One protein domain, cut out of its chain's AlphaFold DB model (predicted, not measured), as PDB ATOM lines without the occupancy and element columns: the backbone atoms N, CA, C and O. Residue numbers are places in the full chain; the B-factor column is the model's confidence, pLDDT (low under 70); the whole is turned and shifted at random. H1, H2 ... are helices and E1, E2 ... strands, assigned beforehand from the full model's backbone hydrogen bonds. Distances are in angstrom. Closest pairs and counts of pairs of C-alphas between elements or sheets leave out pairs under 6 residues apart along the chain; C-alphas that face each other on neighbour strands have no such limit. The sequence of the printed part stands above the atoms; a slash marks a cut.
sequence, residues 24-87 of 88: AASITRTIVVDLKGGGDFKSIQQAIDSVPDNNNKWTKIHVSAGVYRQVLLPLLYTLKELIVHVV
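AT A GLANCE: This is residues 24 to 87 of the 88 residues of the protein "Pectinesterase" of Ensete ventricosum (UniProt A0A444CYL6). With little regular structure, this is a small three-stranded sheet with H1 over one face and a long loop, residues 64 to 77, swinging wide to short H2. The 64 printed residues hold E1, H1, E2, H2, E3 in turn; the sheet, order E1 E2 E3, is parallel, and the class mixed, with 24 residues in named elements. It is compact, radius of gyration of the C-alphas 11.8 A, spanning 31 by 28 by 16 A.

HOW THE PARTS SIT: Start at inner strand E2, residues 59 to 63, parallel to E1, residues 29 to 33, at 21 degrees; N 31 and O 60, 2.8 A, are within hydrogen-bond range. E3, residues 84 to 87, is parallel to E2 at 27 degrees, with N 61 and O 85, 3.0 A, within range. H1, residues 44 to 49, is on the sheet, height over the sheet 8.8 A, along E2 at 15 degrees on the local plane; their closest C-alphas, Ala 47 and Ile 61, are 7.3 A apart. H2, residues 78 to 81, is not on it. E1, H1, E2 and E2, H2, E3 are strand-helix-strand units, parallel neighbours with a helix between, their crossovers right-handed. Every O i to N i+4 pair is within range in H1; H2 is too short for one.

IN THESE COORDINATES: Find C-alpha 29 at (287.518, 44.487, 40.716), where E1 begins its 13.1 A; E2 runs 12.9 A, and E3 ends at C-alpha 87, (288.399, 36.525, 30.195).

THE WHOLE: The printed part has no cut; the E2 to H2 link is long. Look for pLDDT under 70 at residues 24 to 27, 55 and 72 to 83.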
ATOM      1  N   ALA A  24     278.918  33.958  47.849       60.25
ATOM      2  CA  ALA A  24     279.327  34.220  46.485       60.25
ATOM      3  C   ALA A  24     280.674  34.944  46.559       60.25
ATOM      4  O   ALA A  24     280.772  36.009  47.169       60.25
ATOM      5  N   ALA A  25     281.719  34.349  45.982       60.88
ATOM      6  CA  ALA A  25     283.004  35.006  45.833       60.88
ATOM      7  C   ALA A  25     282.781  36.291  45.023       60.88
ATOM      8  O   ALA A  25     282.588  36.264  43.808       60.88
ATOM      9  N   SER A  26     282.716  37.425  45.718       63.00
ATOM     10  CA  SER A  26     282.422  38.711  45.104       63.00
ATOM     11  C   SER A  26     283.649  39.163  44.323       63.00
ATOM     12  O   SER A  26     284.659  39.560  44.921       63.00
ATOM     13  N   ILE A  27     283.567  39.112  42.993       62.38
ATOM     14  CA  ILE A  27     284.537  39.776  42.117       62.38
ATOM     15  C   ILE A  27     284.529  41.247  42.518       62.38
ATOM     16  O   ILE A  27     283.539  41.947  42.323       62.38
ATOM     17  N   THR A  28     285.607  41.697  43.151       71.25
ATOM     18  CA  THR A  28     285.640  43.048  43.729       71.25
ATOM     19  C   THR A  28     286.158  44.065  42.720       71.25
ATOM     20  O   THR A  28     285.905  45.260  42.861       71.25
ATOM     21  N   ARG A  29     286.879  43.608  41.691       82.00
ATOM     22  CA  ARG A  29     287.518  44.487  40.716       82.00
ATOM     23  C   ARG A  29     287.500  43.866  39.326       82.00
ATOM     24  O   ARG A  29     287.862  42.703  39.162       82.00
ATOM     25  N   THR A  30     287.076  44.659  38.345       87.56
ATOM     26  CA  THR A  30     287.203  44.341  36.919       87.56
ATOM     27  C   THR A  30     288.193  45.321  36.309       87.56
ATOM     28  O   THR A  30     288.073  46.517  36.550       87.56
ATOM     29  N   ILE A  31     289.171  44.807  35.572       90.44
ATOM     30  CA  ILE A  31     290.171  45.583  34.839       90.44
ATOM     31  C   ILE A  31     289.949  45.311  33.354       90.44
ATOM     32  O   ILE A  31     289.918  44.148  32.954       90.44
ATOM     33  N   VAL A  32     289.788  46.350  32.543       91.56
ATOM     34  CA  VAL A  32     289.586  46.234  31.097       91.56
ATOM     35  C   VAL A  32     290.895  46.513  30.370       91.56
ATOM     36  O   VAL A  32     291.542  47.536  30.585       91.56
ATOM     37  N   VAL A  33     291.282  45.609  29.477       91.06
ATOM     38  CA  VAL A  33     292.482  45.736  28.656       91.06
ATOM     39  C   VAL A  33     292.071  45.933  27.208       91.06
ATOM     40  O   VAL A  33     291.567  45.013  26.571       91.06
ATOM     41  N   ASP A  34     292.340  47.110  26.659       90.94
ATOM     42  CA  ASP A  34     292.021  47.460  25.277       90.94
ATOM     43  C   ASP A  34     293.232  48.079  24.571       90.94
ATOM     44  O   ASP A  34     293.707  49.158  24.932       90.94
ATOM     45  N   LEU A  35     293.689  47.422  23.503       86.12
ATOM     46  CA  LEU A  35     294.754  47.907  22.615       86.12
ATOM     47  C   LEU A  35     294.469  49.301  22.045       86.12
ATOM     48  O   LEU A  35     295.401  50.085  21.844       86.12
ATOM     49  N   LYS A  36     293.197  49.621  21.781       87.19
ATOM     50  CA  LYS A  36     292.787  50.906  21.198       87.19
ATOM     51  C   LYS A  36     292.746  52.035  22.232       87.19
ATOM     52  O   LYS A  36     292.672  53.198  21.845       87.19
ATOM     53  N   GLY A  37     292.884  51.709  23.520       84.12
ATOM     54  CA  GLY A  37     292.942  52.676  24.615       84.12
ATOM     55  C   GLY A  37     291.588  53.097  25.182       84.12
ATOM     56  O   GLY A  37     291.542  54.104  25.879       84.12
ATOM     57  N   GLY A  38     290.507  52.362  24.902       87.69
ATOM     58  CA  GLY A  38     289.200  52.567  25.535       87.69
ATOM     59  C   GLY A  38     289.036  51.879  26.899       87.69
ATOM     60  O   GLY A  38     287.983  52.011  27.514       87.69
ATOM     61  N   GLY A  39     290.047  51.136  27.358       88.38
ATOM     62  CA  GLY A  39     290.079  50.429  28.643       88.38
ATOM     63  C   GLY A  39     291.122  50.994  29.613       88.38
ATOM     64  O   GLY A  39     291.809  51.966  29.303       88.38
ATOM     65  N   ASP A  40     291.272  50.351  30.772       92.25
ATOM     66  CA  ASP A  40     292.213  50.749  31.829       92.25
ATOM     67  C   ASP A  40     293.682  50.600  31.400       92.25
ATOM     68  O   ASP A  40     294.531  51.423  31.746       92.25
ATOM     69  N   PHE A  41     293.992  49.555  30.625       91.88
ATOM     70  CA  PHE A  41     295.351  49.263  30.162       91.88
ATOM     71  C   PHE A  41     295.376  48.860  28.689       91.88
ATOM     72  O   PHE A  41     294.415  48.311  28.160       91.88
ATOM     73  N   LYS A  42     296.521  49.064  28.024       90.19
ATOM     74  CA  LYS A  42     296.761  48.583  26.646       90.19
ATOM     75  C   LYS A  42     297.464  47.222  26.592       90.19
ATOM     76  O   LYS A  42     297.474  46.579  25.546       90.19
ATOM     77  N   SER A  43     298.035  46.783  27.715       87.12
ATOM     78  CA  SER A  43     298.852  45.572  27.833       87.12
ATOM     79  C   SER A  43     298.367  44.699  28.986       87.12
ATOM     80  O   SER A  43     298.089  45.211  30.068       87.12
ATOM     81  N   ILE A  44     298.332  43.375  28.788       84.94
ATOM     82  CA  ILE A  44     297.877  42.429  29.826       84.94
ATOM     83  C   ILE A  44     298.883  42.384  30.986       84.94
ATOM     84  O   ILE A  44     298.466  42.363  32.135       84.94
ATOM     85  N   GLN A  45     300.192  42.484  30.719       84.56
ATOM     86  CA  GLN A  45     301.203  42.579  31.783       84.56
ATOM     87  C   GLN A  45     300.984  43.781  32.701       84.56
ATOM     88  O   GLN A  45     300.949  43.607  33.906       84.56
ATOM     89  N   GLN A  46     300.712  44.967  32.148       86.44
ATOM     90  CA  GLN A  46     300.391  46.134  32.976       86.44
ATOM     91  C   GLN A  46     299.129  45.918  33.816       86.44
ATOM     92  O   GLN A  46     299.075  46.347  34.966       86.44
ATOM     93  N   ALA A  47     298.125  45.232  33.265       87.38
ATOM     94  CA  ALA A  47     296.929  44.883  34.018       87.38
ATOM     95  C   ALA A  47     297.244  43.921  35.175       87.38
ATOM     96  O   ALA A  47     296.759  44.144  36.282       87.38
ATOM     97  N   ILE A  48     298.093  42.912  34.954       83.00
ATOM     98  CA  ILE A  48     298.557  41.974  35.990       83.00
ATOM     99  C   ILE A  48     299.411  42.697  37.043       83.00
ATOM    100  O   ILE A  48     299.195  42.507  38.238       83.00
ATOM    101  N   ASP A  49     300.326  43.570  36.625       83.56
ATOM    102  CA  ASP A  49     301.202  44.347  37.511       83.56
ATOM    103  C   ASP A  49     300.421  45.329  38.385       83.56
ATOM    104  O   ASP A  49     300.814  45.610  39.517       83.56
ATOM    105  N   SER A  50     299.283  45.824  37.891       86.00
ATOM    106  CA  SER A  50     298.388  46.684  38.668       86.00
ATOM    107  C   SER A  50     297.682  45.952  39.817       86.00
ATOM    108  O   SER A  50     297.107  46.597  40.703       86.00
ATOM    109  N   VAL A  51     297.708  44.613  39.819       84.69
ATOM    110  CA  VAL A  51     297.148  43.803  40.899       84.69
ATOM    111  C   VAL A  51     298.153  43.749  42.058       84.69
ATOM    112  O   VAL A  51     299.284  43.279  41.881       84.69
ATOM    113  N   PRO A  52     297.756  44.204  43.263       81.62
ATOM    114  CA  PRO A  52     298.637  44.182  44.424       81.62
ATOM    115  C   PRO A  52     298.979  42.742  44.824       81.62
ATOM    116  O   PRO A  52     298.132  41.854  44.739       81.62
ATOM    117  N   ASP A  53     300.204  42.517  45.305       73.25
ATOM    118  CA  ASP A  53     300.728  41.177  45.627       73.25
ATOM    119  C   ASP A  53     299.919  40.439  46.711       73.25
ATOM    120  O   ASP A  53     299.831  39.218  46.696       73.25
ATOM    121  N   ASN A  54     299.279  41.172  47.627       71.25
ATOM    122  CA  ASN A  54     298.455  40.622  48.711       71.25
ATOM    123  C   ASN A  54     296.950  40.730  48.407       71.25
ATOM    124  O   ASN A  54     296.160  41.238  49.211       71.25
ATOM    125  N   ASN A  55     296.544  40.344  47.199       68.94
ATOM    126  CA  ASN A  55     295.154  40.450  46.782       68.94
ATOM    127  C   ASN A  55     294.331  39.230  47.251       68.94
ATOM    128  O   ASN A  55     294.226  38.221  46.572       68.94
ATOM    129  N   ASN A  56     293.664  39.347  48.398       72.31
ATOM    130  CA  ASN A  56     292.753  38.306  48.906       72.31
ATOM    131  C   ASN A  56     291.370  38.299  48.221       72.31
ATOM    132  O   ASN A  56     290.420  37.705  48.735       72.31
ATOM    133  N   LYS A  57     291.210  39.011  47.099       79.69
ATOM    134  CA  LYS A  57     289.937  39.179  46.391       79.69
ATOM    135  C   LYS A  57     290.086  38.785  44.927       79.69
ATOM    136  O   LYS A  57     291.097  39.066  44.295       79.69
ATOM    137  N   TRP A  58     289.038  38.197  44.361       80.75
ATOM    138  CA  TRP A  58     289.017  37.868  42.939       80.75
ATOM    139  C   TRP A  58     289.039  39.137  42.086       80.75
ATOM    140  O   TRP A  58     288.161  40.002  42.216       80.75
ATOM    141  N   THR A  59     290.033  39.215  41.199       83.31
ATOM    142  CA  THR A  59     290.153  40.273  40.190       83.31
ATOM    143  C   THR A  59     289.907  39.670  38.812       83.31
ATOM    144  O   THR A  59     290.561  38.707  38.415       83.31
ATOM    145  N   LYS A  60     288.945  40.234  38.079       87.00
ATOM    146  CA  LYS A  60     288.639  39.841  36.703       87.00
ATOM    147  C   LYS A  60     289.379  40.766  35.744       87.00
ATOM    148  O   LYS A  60     289.200  41.979  35.822       87.00
ATOM    149  N   ILE A  61     290.157  40.211  34.821       88.81
ATOM    150  CA  ILE A  61     290.754  40.976  33.721       88.81
ATOM    151  C   ILE A  61     289.959  40.657  32.456       88.81
ATOM    152  O   ILE A  61     289.926  39.510  32.018       88.81
ATOM    153  N   HIS A  62     289.276  41.655  31.906       89.94
ATOM    154  CA  HIS A  62     288.548  41.551  30.649       89.94
ATOM    155  C   HIS A  62     289.414  42.094  29.519       89.94
ATOM    156  O   HIS A  62     289.824  43.252  29.562       89.94
ATOM    157  N   VAL A  63     289.699  41.270  28.520       89.38
ATOM    158  CA  VAL A  63     290.569  41.644  27.405       89.38
ATOM    159  C   VAL A  63     289.712  41.839  26.163       89.38
ATOM    160  O   VAL A  63     289.060  40.908  25.709       89.38
ATOM    161  N   SER A  64     289.716  43.050  25.610       88.94
ATOM    162  CA  SER A  64     289.042  43.340  24.346       88.94
ATOM    163  C   SER A  64     289.666  42.540  23.203       88.94
ATOM    164  O   SER A  64     290.864  42.265  23.198       88.94
ATOM    165  N   ALA A  65     288.870  42.202  22.189       85.50
ATOM    166  CA  ALA A  65     289.352  41.437  21.044       85.50
ATOM    167  C   ALA A  65     290.532  42.137  20.339       85.50
ATOM    168  O   ALA A  65     290.439  43.292  19.913       85.50
ATOM    169  N   GLY A  66     291.640  41.413  20.172       83.81
ATOM    170  CA  GLY A  66     292.832  41.925  19.507       83.81
ATOM    171  C   GLY A  66     294.046  41.012  19.653       83.81
ATOM    172  O   GLY A  66     293.998  39.980  20.318       83.81
ATOM    173  N   VAL A  67     295.149  41.395  19.008       84.12
ATOM    174  CA  VAL A  67     296.420  40.658  19.069       84.12
ATOM    175  C   VAL A  67     297.341  41.330  20.080       84.12
ATOM    176  O   VAL A  67     297.889  42.399  19.820       84.12
ATOM    177  N   TYR A  68     297.542  40.676  21.221       79.88
ATOM    178  CA  TYR A  68     298.422  41.150  22.285       79.88
ATOM    179  C   TYR A  68     299.756  40.406  22.213       79.88
ATOM    180  O   TYR A  68     299.820  39.203  22.451       79.88
ATOM    181  N   ARG A  69     300.841  41.116  21.885       80.19
ATOM    182  CA  ARG A  69     302.202  40.561  21.937       80.19
ATOM    183  C   ARG A  69     302.811  40.842  23.307       80.19
ATOM    184  O   ARG A  69     302.902  42.000  23.700       80.19
ATOM    185  N   GLN A  70     303.228  39.797  24.018       74.38
ATOM    186  CA  GLN A  70     303.861  39.895  25.336       74.38
ATOM    187  C   GLN A  70     305.096  39.010  25.438       74.38
ATOM    188  O   GLN A  70     305.178  37.964  24.798       74.38
ATOM    189  N   VAL A  71     306.043  39.446  26.267       72.19
ATOM    190  CA  VAL A  71     307.266  38.709  26.593       72.19
ATOM    191  C   VAL A  71     307.108  38.168  28.010       72.19
ATOM    192  O   VAL A  71     307.282  38.904  28.976       72.19
ATOM    193  N   LEU A  72     306.716  36.901  28.148       65.94
ATOM    194  CA  LEU A  72     306.546  36.251  29.450       65.94
ATOM    195  C   LEU A  72     307.895  35.766  29.997       65.94
ATOM    196  O   LEU A  72     308.558  34.941  29.373       65.94
ATOM    197  N   LEU A  73     308.266  36.235  31.191       61.19
ATOM    198  CA  LEU A  73     309.271  35.586  32.035       61.19
ATOM    199  C   LEU A  73     308.530  34.689  33.046       61.19
ATOM    200  O   LEU A  73     307.898  35.208  33.964       61.19
ATOM    201  N   PRO A  74     308.554  33.353  32.892       60.28
ATOM    202  CA  PRO A  74     307.547  32.463  33.484       60.28
ATOM    203  C   PRO A  74     307.649  32.217  35.001       60.28
ATOM    204  O   PRO A  74     306.756  31.594  35.560       60.28
ATOM    205  N   LEU A  75     308.705  32.660  35.695       56.84
ATOM    206  CA  LEU A  75     308.975  32.177  37.062       56.84
ATOM    207  C   LEU A  75     308.452  33.061  38.205       56.84
ATOM    208  O   LEU A  75     308.343  32.568  39.322       56.84
ATOM    209  N   LEU A  76     308.103  34.329  37.958       54.00
ATOM    210  CA  LEU A  76     307.640  35.246  39.018       54.00
ATOM    211  C   LEU A  76     306.147  35.615  38.922       54.00
ATOM    212  O   LEU A  76     305.566  36.075  39.900       54.00
ATOM    213  N   TYR A  77     305.518  35.407  37.761       57.59
ATOM    214  CA  TYR A  77     304.152  35.872  37.483       57.59
ATOM    215  C   TYR A  77     303.062  34.857  37.865       57.59
ATOM    216  O   TYR A  77     301.950  35.251  38.211       57.59
ATOM    217  N   THR A  78     303.386  33.562  37.903       57.06
ATOM    218  CA  THR A  78     302.425  32.470  38.152       57.06
ATOM    219  C   THR A  78     301.747  32.549  39.524       57.06
ATOM    220  O   THR A  78     300.612  32.111  39.683       57.06
ATOM    221  N   LEU A  79     302.398  33.154  40.527       52.00
ATOM    222  CA  LEU A  79     301.812  33.321  41.864       52.00
ATOM    223  C   LEU A  79     300.680  34.363  41.900       52.00
ATOM    224  O   LEU A  79     299.786  34.244  42.734       52.00
ATOM    225  N   LYS A  80     300.670  35.341  40.980       59.88
ATOM    226  CA  LYS A  80     299.586  36.336  40.871       59.88
ATOM    227  C   LYS A  80     298.376  35.815  40.099       59.88
ATOM    228  O   LYS A  80     297.265  36.284  40.328       59.88
ATOM    229  N   GLU A  81     298.564  34.835  39.218       59.91
ATOM    230  CA  GLU A  81     297.473  34.271  38.415       59.91
ATOM    231  C   GLU A  81     296.498  33.409  39.227       59.91
ATOM    232  O   GLU A  81     295.338  33.296  38.845       59.91
ATOM    233  N   LEU A  82     296.901  32.865  40.384       59.88
ATOM    234  CA  LEU A  82     296.048  31.970  41.185       59.88
ATOM    235  C   LEU A  82     294.732  32.627  41.663       59.88
ATOM    236  O   LEU A  82     293.774  31.939  42.007       59.88
ATOM    237  N   ILE A  83     294.679  33.960  41.669       67.81
ATOM    238  CA  ILE A  83     293.547  34.785  42.125       67.81
ATOM    239  C   ILE A  83     293.000  35.717  41.026       67.81
ATOM    240  O   ILE A  83     292.097  36.528  41.279       67.81
ATOM    241  N   VAL A  84     293.553  35.630  39.811       71.56
ATOM    242  CA  VAL A  84     293.190  36.467  38.663       71.56
ATOM    243  C   VAL A  84     292.558  35.589  37.594       71.56
ATOM    244  O   VAL A  84     293.155  34.632  37.119       71.56
ATOM    245  N   HIS A  85     291.346  35.944  37.176       78.12
ATOM    246  CA  HIS A  85     290.674  35.260  36.075       78.12
ATOM    247  C   HIS A  85     290.678  36.159  34.837       78.12
ATOM    248  O   HIS A  85     290.069  37.236  34.842       78.12
ATOM    249  N   VAL A  86     291.382  35.723  33.791       77.06
ATOM    250  CA  VAL A  86     291.454  36.426  32.505       77.06
ATOM    251  C   VAL A  86     290.340  35.913  31.600       77.06
ATOM    252  O   VAL A  86     290.243  34.716  31.341       77.06
ATOM    253  N   VAL A  87     289.489  36.822  31.129       74.56
ATOM    254  CA  VAL A  87     288.399  36.525  30.195       74.56
ATOM    255  C   VAL A  87     288.627  37.330  28.921       74.56
ATOM    256  O   VAL A  87     288.660  38.562  28.976       74.56
TER     257      VAL A  87